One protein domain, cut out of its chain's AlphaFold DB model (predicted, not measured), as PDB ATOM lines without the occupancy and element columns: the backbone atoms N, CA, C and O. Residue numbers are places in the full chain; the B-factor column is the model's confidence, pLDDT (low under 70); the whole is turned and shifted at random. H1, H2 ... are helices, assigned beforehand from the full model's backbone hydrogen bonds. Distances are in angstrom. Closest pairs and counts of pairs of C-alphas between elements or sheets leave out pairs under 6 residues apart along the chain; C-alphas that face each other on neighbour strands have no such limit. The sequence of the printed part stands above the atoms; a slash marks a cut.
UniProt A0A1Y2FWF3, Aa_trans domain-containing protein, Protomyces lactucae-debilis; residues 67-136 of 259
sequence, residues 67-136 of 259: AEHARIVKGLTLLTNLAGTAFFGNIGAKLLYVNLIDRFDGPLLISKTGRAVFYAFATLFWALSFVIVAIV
ATOM      1  N   ALA A  67     -58.418   4.346  18.326       80.88
ATOM      2  CA  ALA A  67     -58.407   5.240  17.172       80.88
ATOM      3  C   ALA A  67     -57.723   6.595  17.434       80.88
ATOM      4  O   ALA A  67     -57.042   7.105  16.544       80.88
ATOM      5  N   GLU A  68     -57.850   7.163  18.637       86.56
ATOM      6  CA  GLU A  68     -57.226   8.452  18.979       86.56
ATOM      7  C   GLU A  68     -55.702   8.327  19.063       86.56
ATOM      8  O   GLU A  68     -54.960   9.107  18.463       86.56
ATOM      9  N   HIS A  69     -55.217   7.263  19.707       82.19
ATOM     10  CA  HIS A  69     -53.784   6.972  19.779       82.19
ATOM     11  C   HIS A  69     -53.211   6.692  18.386       82.19
ATOM     12  O   HIS A  69     -52.148   7.202  18.033       82.19
ATOM     13  N   ALA A  70     -53.943   5.948  17.551       82.19
ATOM     14  CA  ALA A  70     -53.542   5.690  16.173       82.19
ATOM     15  C   ALA A  70     -53.439   6.983  15.341       82.19
ATOM     16  O   ALA A  70     -52.516   7.110  14.538       82.19
ATOM     17  N   ARG A  71     -54.343   7.958  15.525       84.56
ATOM     18  CA  ARG A  71     -54.290   9.259  14.829       84.56
ATOM     19  C   ARG A  71     -53.052  10.064  15.220       84.56
ATOM     20  O   ARG A  71     -52.342  10.537  14.334       84.56
ATOM     21  N   ILE A  72     -52.763  10.161  16.517       88.69
ATOM     22  CA  ILE A  72     -51.593  10.888  17.031       88.69
ATOM     23  C   ILE A  72     -50.299  10.258  16.506       88.69
ATOM     24  O   ILE A  72     -49.445  10.952  15.953       88.69
ATOM     25  N   VAL A  73     -50.171   8.932  16.612       87.25
ATOM     26  CA  VAL A  73     -48.971   8.214  16.163       87.25
ATOM     27  C   VAL A  73     -48.789   8.328  14.650       87.25
ATOM     28  O   VAL A  73     -47.663   8.522  14.191       87.25
ATOM     29  N   LYS A  74     -49.870   8.274  13.860       85.75
ATOM     30  CA  LYS A  74     -49.816   8.519  12.408       85.75
ATOM     31  C   LYS A  74     -49.300   9.924  12.091       85.75
ATOM     32  O   LYS A  74     -48.432  10.057  11.233       85.75
ATOM     33  N   GLY A  75     -49.788  10.946  12.797       88.88
ATOM     34  CA  GLY A  75     -49.321  12.326  12.642       88.88
ATOM     35  C   GLY A  75     -47.837  12.484  12.977       88.88
ATOM     36  O   GLY A  75     -47.081  13.040  12.183       88.88
ATOM     37  N   LEU A  76     -47.391  11.924  14.105       90.06
ATOM     38  CA  LEU A  76     -45.982  11.971  14.500       90.06
ATOM     39  C   LEU A  76     -45.086  11.225  13.504       90.06
ATOM     40  O   LEU A  76     -44.046  11.741  13.107       90.06
ATOM     41  N   THR A  77     -45.522  10.046  13.055       88.38
ATOM     42  CA  THR A  77     -44.788   9.233  12.075       88.38
ATOM     43  C   THR A  77     -44.647   9.960  10.740       88.38
ATOM     44  O   THR A  77     -43.593   9.900  10.108       88.38
ATOM     45  N   LEU A  78     -45.687  10.677  10.306       88.81
ATOM     46  CA  LEU A  78     -45.629  11.503   9.103       88.81
ATOM     47  C   LEU A  78     -44.563  12.598   9.237       88.81
ATOM     48  O   LEU A  78     -43.755  12.764   8.327       88.81
ATOM     49  N   LEU A  79     -44.523  13.299  10.373       92.19
ATOM     50  CA  LEU A  79     -43.534  14.350  10.626       92.19
ATOM     51  C   LEU A  79     -42.103  13.801  10.653       92.19
ATOM     52  O   LEU A  79     -41.218  14.360  10.005       92.19
ATOM     53  N   THR A  80     -41.870  12.690  11.356       90.12
ATOM     54  CA  THR A  80     -40.538  12.073  11.433       90.12
ATOM     55  C   THR A  80     -40.080  11.540  10.081       90.12
ATOM     56  O   THR A  80     -38.919  11.718   9.717       90.12
ATOM     57  N   ASN A  81     -40.987  10.936   9.308       87.94
ATOM     58  CA  ASN A  81     -40.668  10.451   7.971       87.94
ATOM     59  C   ASN A  81     -40.382  11.613   7.022       87.94
ATOM     60  O   ASN A  81     -39.400  11.548   6.298       87.94
ATOM     61  N   LEU A  82     -41.158  12.702   7.063       90.19
ATOM     62  CA  LEU A  82     -40.909  13.878   6.228       90.19
ATOM     63  C   LEU A  82     -39.533  14.496   6.517       90.19
ATOM     64  O   LEU A  82     -38.785  14.791   5.586       90.19
ATOM     65  N   ALA A  83     -39.175  14.638   7.796       89.81
ATOM     66  CA  ALA A  83     -37.867  15.142   8.204       89.81
ATOM     67  C   ALA A  83     -36.725  14.217   7.744       89.81
ATOM     68  O   ALA A  83     -35.741  14.685   7.170       89.81
ATOM     69  N   GLY A  84     -36.873  12.899   7.933       87.50
ATOM     70  CA  GLY A  84     -35.892  11.911   7.479       87.50
ATOM     71  C   GLY A  84     -35.744  11.888   5.957       87.50
ATOM     72  O   GLY A  84     -34.631  11.896   5.437       87.50
ATOM     73  N   THR A  85     -36.859  11.928   5.233       86.94
ATOM     74  CA  THR A  85     -36.902  11.975   3.771       86.94
ATOM     75  C   THR A  85     -36.252  13.254   3.246       86.94
ATOM     76  O   THR A  85     -35.430  13.171   2.340       86.94
ATOM     77  N   ALA A  86     -36.507  14.418   3.851       87.88
ATOM     78  CA  ALA A  86     -35.818  15.656   3.492       87.88
ATOM     79  C   ALA A  86     -34.301  15.563   3.728       87.88
ATOM     80  O   ALA A  86     -33.525  15.963   2.864       87.88
ATOM     81  N   PHE A  87     -33.862  15.004   4.856       86.44
ATOM     82  CA  PHE A  87     -32.438  14.855   5.166       86.44
ATOM     83  C   PHE A  87     -31.726  13.899   4.193       86.44
ATOM     84  O   PHE A  87     -30.817  14.308   3.470       86.44
ATOM     85  N   PHE A  88     -32.170  12.641   4.115       84.69
ATOM     86  CA  PHE A  88     -31.531  11.627   3.270       84.69
ATOM     87  C   PHE A  88     -31.733  11.890   1.773       84.69
ATOM     88  O   PHE A  88     -30.837  11.609   0.979       84.69
ATOM     89  N   GLY A  89     -32.872  12.466   1.380       86.62
ATOM     90  CA  GLY A  89     -33.158  12.827  -0.007       86.62
ATOM     91  C   GLY A  89     -32.246  13.941  -0.520       86.62
ATOM     92  O   GLY A  89     -31.716  13.832  -1.623       86.62
ATOM     93  N   ASN A  90     -31.989  14.976   0.290       86.38
ATOM     94  CA  ASN A  90     -31.060  16.044  -0.092       86.38
ATOM     95  C   ASN A  90     -29.610  15.553  -0.169       86.38
ATOM     96  O   ASN A  90     -28.905  15.902  -1.115       86.38
ATOM     97  N   ILE A  91     -29.180  14.712   0.777       86.88
ATOM     98  CA  ILE A  91     -27.845  14.100   0.735       86.88
ATOM     99  C   ILE A  91     -27.689  13.244  -0.528       86.88
ATOM    100  O   ILE A  91     -26.708  13.392  -1.254       86.88
ATOM    101  N   GLY A  92     -28.678  12.397  -0.835       85.31
ATOM    102  CA  GLY A  92     -28.665  11.556  -2.032       85.31
ATOM    103  C   GLY A  92     -28.613  12.365  -3.331       85.31
ATOM    104  O   GLY A  92     -27.784  12.084  -4.195       85.31
ATOM    105  N   ALA A  93     -29.442  13.407  -3.452       86.75
ATOM    106  CA  ALA A  93     -29.457  14.279  -4.626       86.75
ATOM    107  C   ALA A  93     -28.126  15.026  -4.812       86.75
ATOM    108  O   ALA A  93     -27.620  15.115  -5.931       86.75
ATOM    109  N   LYS A  94     -27.525  15.528  -3.726       85.69
ATOM    110  CA  LYS A  94     -26.209  16.187  -3.751       85.69
ATOM    111  C   LYS A  94     -25.112  15.222  -4.198       85.69
ATOM    112  O   LYS A  94     -24.328  15.568  -5.078       85.69
ATOM    113  N   LEU A  95     -25.087  14.011  -3.642       85.75
ATOM    114  CA  LEU A  95     -24.080  13.009  -3.979       85.75
ATOM    115  C   LEU A  95     -24.174  12.584  -5.451       85.75
ATOM    116  O   LEU A  95     -23.155  12.493  -6.133       85.75
ATOM    117  N   LEU A  96     -25.388  12.365  -5.960       86.50
ATOM    118  CA  LEU A  96     -25.613  12.055  -7.373       86.50
ATOM    119  C   LEU A  96     -25.188  13.204  -8.288       86.50
ATOM    120  O   LEU A  96     -24.542  12.959  -9.303       86.50
ATOM    121  N   TYR A  97     -25.518  14.444  -7.919       85.44
ATOM    122  CA  TYR A  97     -25.140  15.627  -8.685       85.44
ATOM    123  C   TYR A  97     -23.622  15.734  -8.827       85.44
ATOM    124  O   TYR A  97     -23.139  15.820  -9.947       85.44
ATOM    125  N   VAL A  98     -22.874  15.681  -7.716       83.69
ATOM    126  CA  VAL A  98     -21.408  15.828  -7.731       83.69
ATOM    127  C   VAL A  98     -20.762  14.738  -8.588       83.69
ATOM    128  O   VAL A  98     -20.025  15.053  -9.511       83.69
ATOM    129  N   ASN A  99     -21.122  13.468  -8.376       84.50
ATOM    130  CA  ASN A  99     -20.536  12.362  -9.141       84.50
ATOM    131  C   ASN A  99     -20.876  12.412 -10.642       84.50
ATOM    132  O   ASN A  99     -20.060  12.009 -11.471       84.50
ATOM    133  N   LEU A 100     -22.076  12.873 -11.007       83.69
ATOM    134  CA  LEU A 100     -22.495  12.948 -12.406       83.69
ATOM    135  C   LEU A 100     -21.877  14.159 -13.111       83.69
ATOM    136  O   LEU A 100     -21.413  14.040 -14.238       83.69
ATOM    137  N   ILE A 101     -21.851  15.320 -12.464       79.06
ATOM    138  CA  ILE A 101     -21.379  16.568 -13.071       79.06
ATOM    139  C   ILE A 101     -19.861  16.664 -13.111       79.06
ATOM    140  O   ILE A 101     -19.344  17.140 -14.118       79.06
ATOM    141  N   ASP A 102     -19.155  16.115 -12.121       74.44
ATOM    142  CA  ASP A 102     -17.698  15.950 -12.198       74.44
ATOM    143  C   ASP A 102     -17.308  15.023 -13.361       74.44
ATOM    144  O   ASP A 102     -16.234  15.156 -13.940       74.44
ATOM    145  N   ARG A 103     -18.193  14.096 -13.759       80.31
ATOM    146  CA  ARG A 103     -17.966  13.221 -14.916       80.31
ATOM    147  C   ARG A 103     -18.194  13.915 -16.265       80.31
ATOM    148  O   ARG A 103     -17.687  13.422 -17.270       80.31
ATOM    149  N   PHE A 104     -18.940  15.017 -16.292       81.62
ATOM    150  CA  PHE A 104     -19.287  15.773 -17.502       81.62
ATOM    151  C   PHE A 104     -18.686  17.192 -17.519       81.62
ATOM    152  O   PHE A 104     -19.190  18.043 -18.251       81.62
ATOM    153  N   ASP A 105     -17.650  17.460 -16.712       77.12
ATOM    154  CA  ASP A 105     -16.996  18.776 -16.581       77.12
ATOM    155  C   ASP A 105     -17.984  19.938 -16.346       77.12
ATOM    156  O   ASP A 105     -17.809  21.061 -16.828       77.12
ATOM    157  N   GLY A 106     -19.083  19.672 -15.639       75.06
ATOM    158  CA  GLY A 106     -20.131  20.666 -15.445       75.06
ATOM    159  C   GLY A 106     -19.833  21.655 -14.304       75.06
ATOM    160  O   GLY A 106     -18.811  21.583 -13.618       75.06
ATOM    161  N   PRO A 107     -20.726  22.636 -14.090       79.69
ATOM    162  CA  PRO A 107     -20.482  23.727 -13.158       79.69
ATOM    163  C   PRO A 107     -20.472  23.254 -11.701       79.69
ATOM    164  O   PRO A 107     -21.403  22.599 -11.237       79.69
ATOM    165  N   LEU A 108     -19.467  23.704 -10.948       77.12
ATOM    166  CA  LEU A 108     -19.382  23.506  -9.499       77.12
ATOM    167  C   LEU A 108     -20.660  23.991  -8.794       77.12
ATOM    168  O   LEU A 108     -21.170  25.082  -9.075       77.12
ATOM    169  N   LEU A 109     -21.108  23.231  -7.792       74.50
ATOM    170  CA  LEU A 109     -22.324  23.498  -7.008       74.50
ATOM    171  C   LEU A 109     -22.338  24.896  -6.348       74.50
ATOM    172  O   LEU A 109     -23.394  25.470  -6.089       74.50
ATOM    173  N   ILE A 110     -21.159  25.472  -6.096       79.25
ATOM    174  CA  ILE A 110     -20.976  26.792  -5.469       79.25
ATOM    175  C   ILE A 110     -21.334  27.941  -6.437       79.25
ATOM    176  O   ILE A 110     -21.695  29.041  -6.002       79.25
ATOM    177  N   SER A 111     -21.289  27.702  -7.751       85.81
ATOM    178  CA  SER A 111     -21.638  28.694  -8.770       85.81
ATOM    179  C   SER A 111     -23.145  28.984  -8.796       85.81
ATOM    180  O   SER A 111     -23.969  28.113  -8.519       85.81
ATOM    181  N   LYS A 112     -23.536  30.209  -9.182       83.62
ATOM    182  CA  LYS A 112     -24.954  30.575  -9.387       83.62
ATOM    183  C   LYS A 112     -25.624  29.654 -10.416       83.62
ATOM    184  O   LYS A 112     -26.750  29.221 -10.190       83.62
ATOM    185  N   THR A 113     -24.907  29.318 -11.489       82.88
ATOM    186  CA  THR A 113     -25.374  28.395 -12.534       82.88
ATOM    187  C   THR A 113     -25.475  26.966 -12.003       82.88
ATOM    188  O   THR A 113     -26.486  26.307 -12.223       82.88
ATOM    189  N   GLY A 114     -24.483  26.514 -11.226       83.56
ATOM    190  CA  GLY A 114     -24.489  25.190 -10.594       83.56
ATOM    191  C   GLY A 114     -25.689  24.990  -9.667       83.56
ATOM    192  O   GLY A 114     -26.387  23.984  -9.770       83.56
ATOM    193  N   ARG A 115     -26.025  25.997  -8.848       85.44
ATOM    194  CA  ARG A 115     -27.219  25.965  -7.983       85.44
ATOM    195  C   ARG A 115     -28.530  25.840  -8.760       85.44
ATOM    196  O   ARG A 115     -29.399  25.080  -8.348       85.44
ATOM    197  N   ALA A 116     -28.680  26.556  -9.874       87.31
ATOM    198  CA  ALA A 116     -29.890  26.468 -10.695       87.31
ATOM    199  C   ALA A 116     -30.052  25.070 -11.319       87.31
ATOM    200  O   ALA A 116     -31.133  24.485 -11.248       87.31
ATOM    201  N   VAL A 117     -28.961  24.504 -11.852       87.56
ATOM    202  CA  VAL A 117     -28.944  23.129 -12.378       87.56
ATOM    203  C   VAL A 117     -29.241  22.121 -11.266       87.56
ATOM    204  O   VAL A 117     -29.994  21.175 -11.484       87.56
ATOM    205  N   PHE A 118     -28.720  22.343 -10.058       88.81
ATOM    206  CA  PHE A 118     -28.992  21.482  -8.911       88.81
ATOM    207  C   PHE A 118     -30.466  21.488  -8.508       88.81
ATOM    208  O   PHE A 118     -31.019  20.420  -8.274       88.81
ATOM    209  N   TYR A 119     -31.138  22.642  -8.471       89.50
ATOM    210  CA  TYR A 119     -32.569  22.680  -8.147       89.50
ATOM    211  C   TYR A 119     -33.424  21.950  -9.189       89.50
ATOM    212  O   TYR A 119     -34.351  21.224  -8.819       89.50
ATOM    213  N   ALA A 120     -33.091  22.081 -10.476       89.88
ATOM    214  CA  ALA A 120     -33.752  21.322 -11.536       89.88
ATOM    215  C   ALA A 120     -33.508  19.810 -11.381       89.88
ATOM    216  O   ALA A 120     -34.452  19.021 -11.414       89.88
ATOM    217  N   PHE A 121     -32.257  19.414 -11.127       89.69
ATOM    218  CA  PHE A 121     -31.874  18.024 -10.889       89.69
ATOM    219  C   PHE A 121     -32.567  17.431  -9.655       89.69
ATOM    220  O   PHE A 121     -33.132  16.344  -9.728       89.69
ATOM    221  N   ALA A 122     -32.580  18.157  -8.537       90.00
ATOM    222  CA  ALA A 122     -33.238  17.737  -7.308       90.00
ATOM    223  C   ALA A 122     -34.747  17.562  -7.525       90.00
ATOM    224  O   ALA A 122     -35.312  16.554  -7.112       90.00
ATOM    225  N   THR A 123     -35.399  18.491  -8.229       90.62
ATOM    226  CA  THR A 123     -36.830  18.377  -8.562       90.62
ATOM    227  C   THR A 123     -37.109  17.124  -9.395       90.62
ATOM    228  O   THR A 123     -38.041  16.380  -9.092       90.62
ATOM    229  N   LEU A 124     -36.272  16.841 -10.399       91.50
ATOM    230  CA  LEU A 124     -36.380  15.628 -11.212       91.50
ATOM    231  C   LEU A 124     -36.156  14.355 -10.380       91.50
ATOM    232  O   LEU A 124     -36.903  13.388 -10.519       91.50
ATOM    233  N   PHE A 125     -35.164  14.364  -9.490       90.50
ATOM    234  CA  PHE A 125     -34.871  13.262  -8.574       90.50
ATOM    235  C   PHE A 125     -36.072  12.936  -7.671       90.50
ATOM    236  O   PHE A 125     -36.448  11.769  -7.522       90.50
ATOM    237  N   TRP A 126     -36.720  13.961  -7.113       89.44
ATOM    238  CA  TRP A 126     -37.932  13.800  -6.309       89.44
ATOM    239  C   TRP A 126     -39.116  13.294  -7.133       89.44
ATOM    240  O   TRP A 126     -39.815  12.382  -6.691       89.44
ATOM    241  N   ALA A 127     -39.315  13.830  -8.340       89.81
ATOM    242  CA  ALA A 127     -40.378  13.383  -9.238       89.81
ATOM    243  C   ALA A 127     -40.217  11.902  -9.617       89.81
ATOM    244  O   ALA A 127     -41.173  11.134  -9.540       89.81
ATOM    245  N   LEU A 128     -38.997  11.470  -9.949       89.94
ATOM    246  CA  LEU A 128     -38.709  10.072 -10.265       89.94
ATOM    247  C   LEU A 128     -38.934   9.159  -9.053       89.94
ATOM    248  O   LEU A 128     -39.540   8.096  -9.180       89.94
ATOM    249  N   SER A 129     -38.498   9.593  -7.868       85.94
ATOM    250  CA  SER A 129     -38.711   8.853  -6.621       85.94
ATOM    251  C   SER A 129     -40.201   8.665  -6.323       85.94
ATOM    252  O   SER A 129     -40.620   7.572  -5.943       85.94
ATOM    253  N   PHE A 130     -41.013   9.702  -6.549       85.00
ATOM    254  CA  PHE A 130     -42.465   9.631  -6.402       85.00
ATOM    255  C   PHE A 130     -43.083   8.595  -7.350       85.00
ATOM    256  O   PHE A 130     -43.872   7.764  -6.906       85.00
ATOM    257  N   VAL A 131     -42.680   8.590  -8.624       85.81
ATOM    258  CA  VAL A 131     -43.164   7.615  -9.615       85.81
ATOM    259  C   VAL A 131     -42.794   6.186  -9.214       85.81
ATOM    260  O   VAL A 131     -43.652   5.309  -9.242       85.81
ATOM    261  N   ILE A 132     -41.549   5.947  -8.788       82.62
ATOM    262  CA  ILE A 132     -41.098   4.616  -8.351       82.62
ATOM    263  C   ILE A 132     -41.940   4.125  -7.171       82.62
ATOM    264  O   ILE A 132     -42.421   2.995  -7.189       82.62
ATOM    265  N   VAL A 133     -42.149   4.967  -6.156       77.69
ATOM    266  CA  VAL A 133     -42.932   4.591  -4.970       77.69
ATOM    267  C   VAL A 133     -44.406   4.368  -5.312       77.69
ATOM    268  O   VAL A 133     -45.002   3.434  -4.783       77.69
ATOM    269  N   ALA A 134     -44.983   5.154  -6.225       78.56
ATOM    270  CA  ALA A 134     -46.375   5.006  -6.656       78.56
ATOM    271  C   ALA A 134     -46.654   3.683  -7.397       78.56
ATOM    272  O   ALA A 134     -47.801   3.247  -7.476       78.56
ATOM    273  N   ILE A 135     -45.623   3.028  -7.936       76.62
ATOM    274  CA  ILE A 135     -45.763   1.738  -8.627       76.62
ATOM    275  C   ILE A 135     -45.755   0.566  -7.635       76.62
ATOM    276  O   ILE A 135     -46.331  -0.487  -7.913       76.62
ATOM    277  N   VAL A 136     -45.123   0.718  -6.468       74.31
ATOM    278  CA  VAL A 136     -44.923  -0.399  -5.538       74.31
ATOM    279  C   VAL A 136     -46.185  -0.644  -4.694       74.31
ATOM    280  O   VAL A 136     -46.607   0.243  -3.955       74.31
TER     281      VAL A 136
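This is residues 67 to 136 of the 259 residues of the protein "Aa_trans domain-containing protein" of Protomyces lactucae-debilis (UniProt A0A1Y2FWF3). Two helices cross as a lopsided X: the long H1 meets the middle of H2 in its second half, and its residues 67 to 88 stick out as a free arm that makes much of the length. A short loop joins the two. The printed part has 70 residues with two named helices, H1 then H2, and no named strand; its class is all helix. It is only just loose, close to extended, with a radius of gyration of the C-alphas of 16.3 A and spans of 55 by 26 by 16 A.

H1, residues 67 to 104, touches H2, residues 112 to 135, with residues 89 to 97 alone; H2 does so with residues 118 to 126 alone. Their closest C-alphas, of Ala 93 and Ala 122, are 5.8 A apart. They run opposite ways at a steep tilt of 50 degrees. Every O i to N i+4 pair is within hydrogen-bond range in H2, and 33 of 34 in H1.

H1 runs 53.3 A from C-alpha 67 at (-58.407, 5.240, 17.172). H2 runs 35.6 A to C-alpha 135 at (-45.763, 1.738, -8.627).

The C-alphas farthest apart, of Ala 67 and Asp 105, are 55.1 A apart. The printed part has no cut, the link is short, and no printed residue is under 70 in pLDDT.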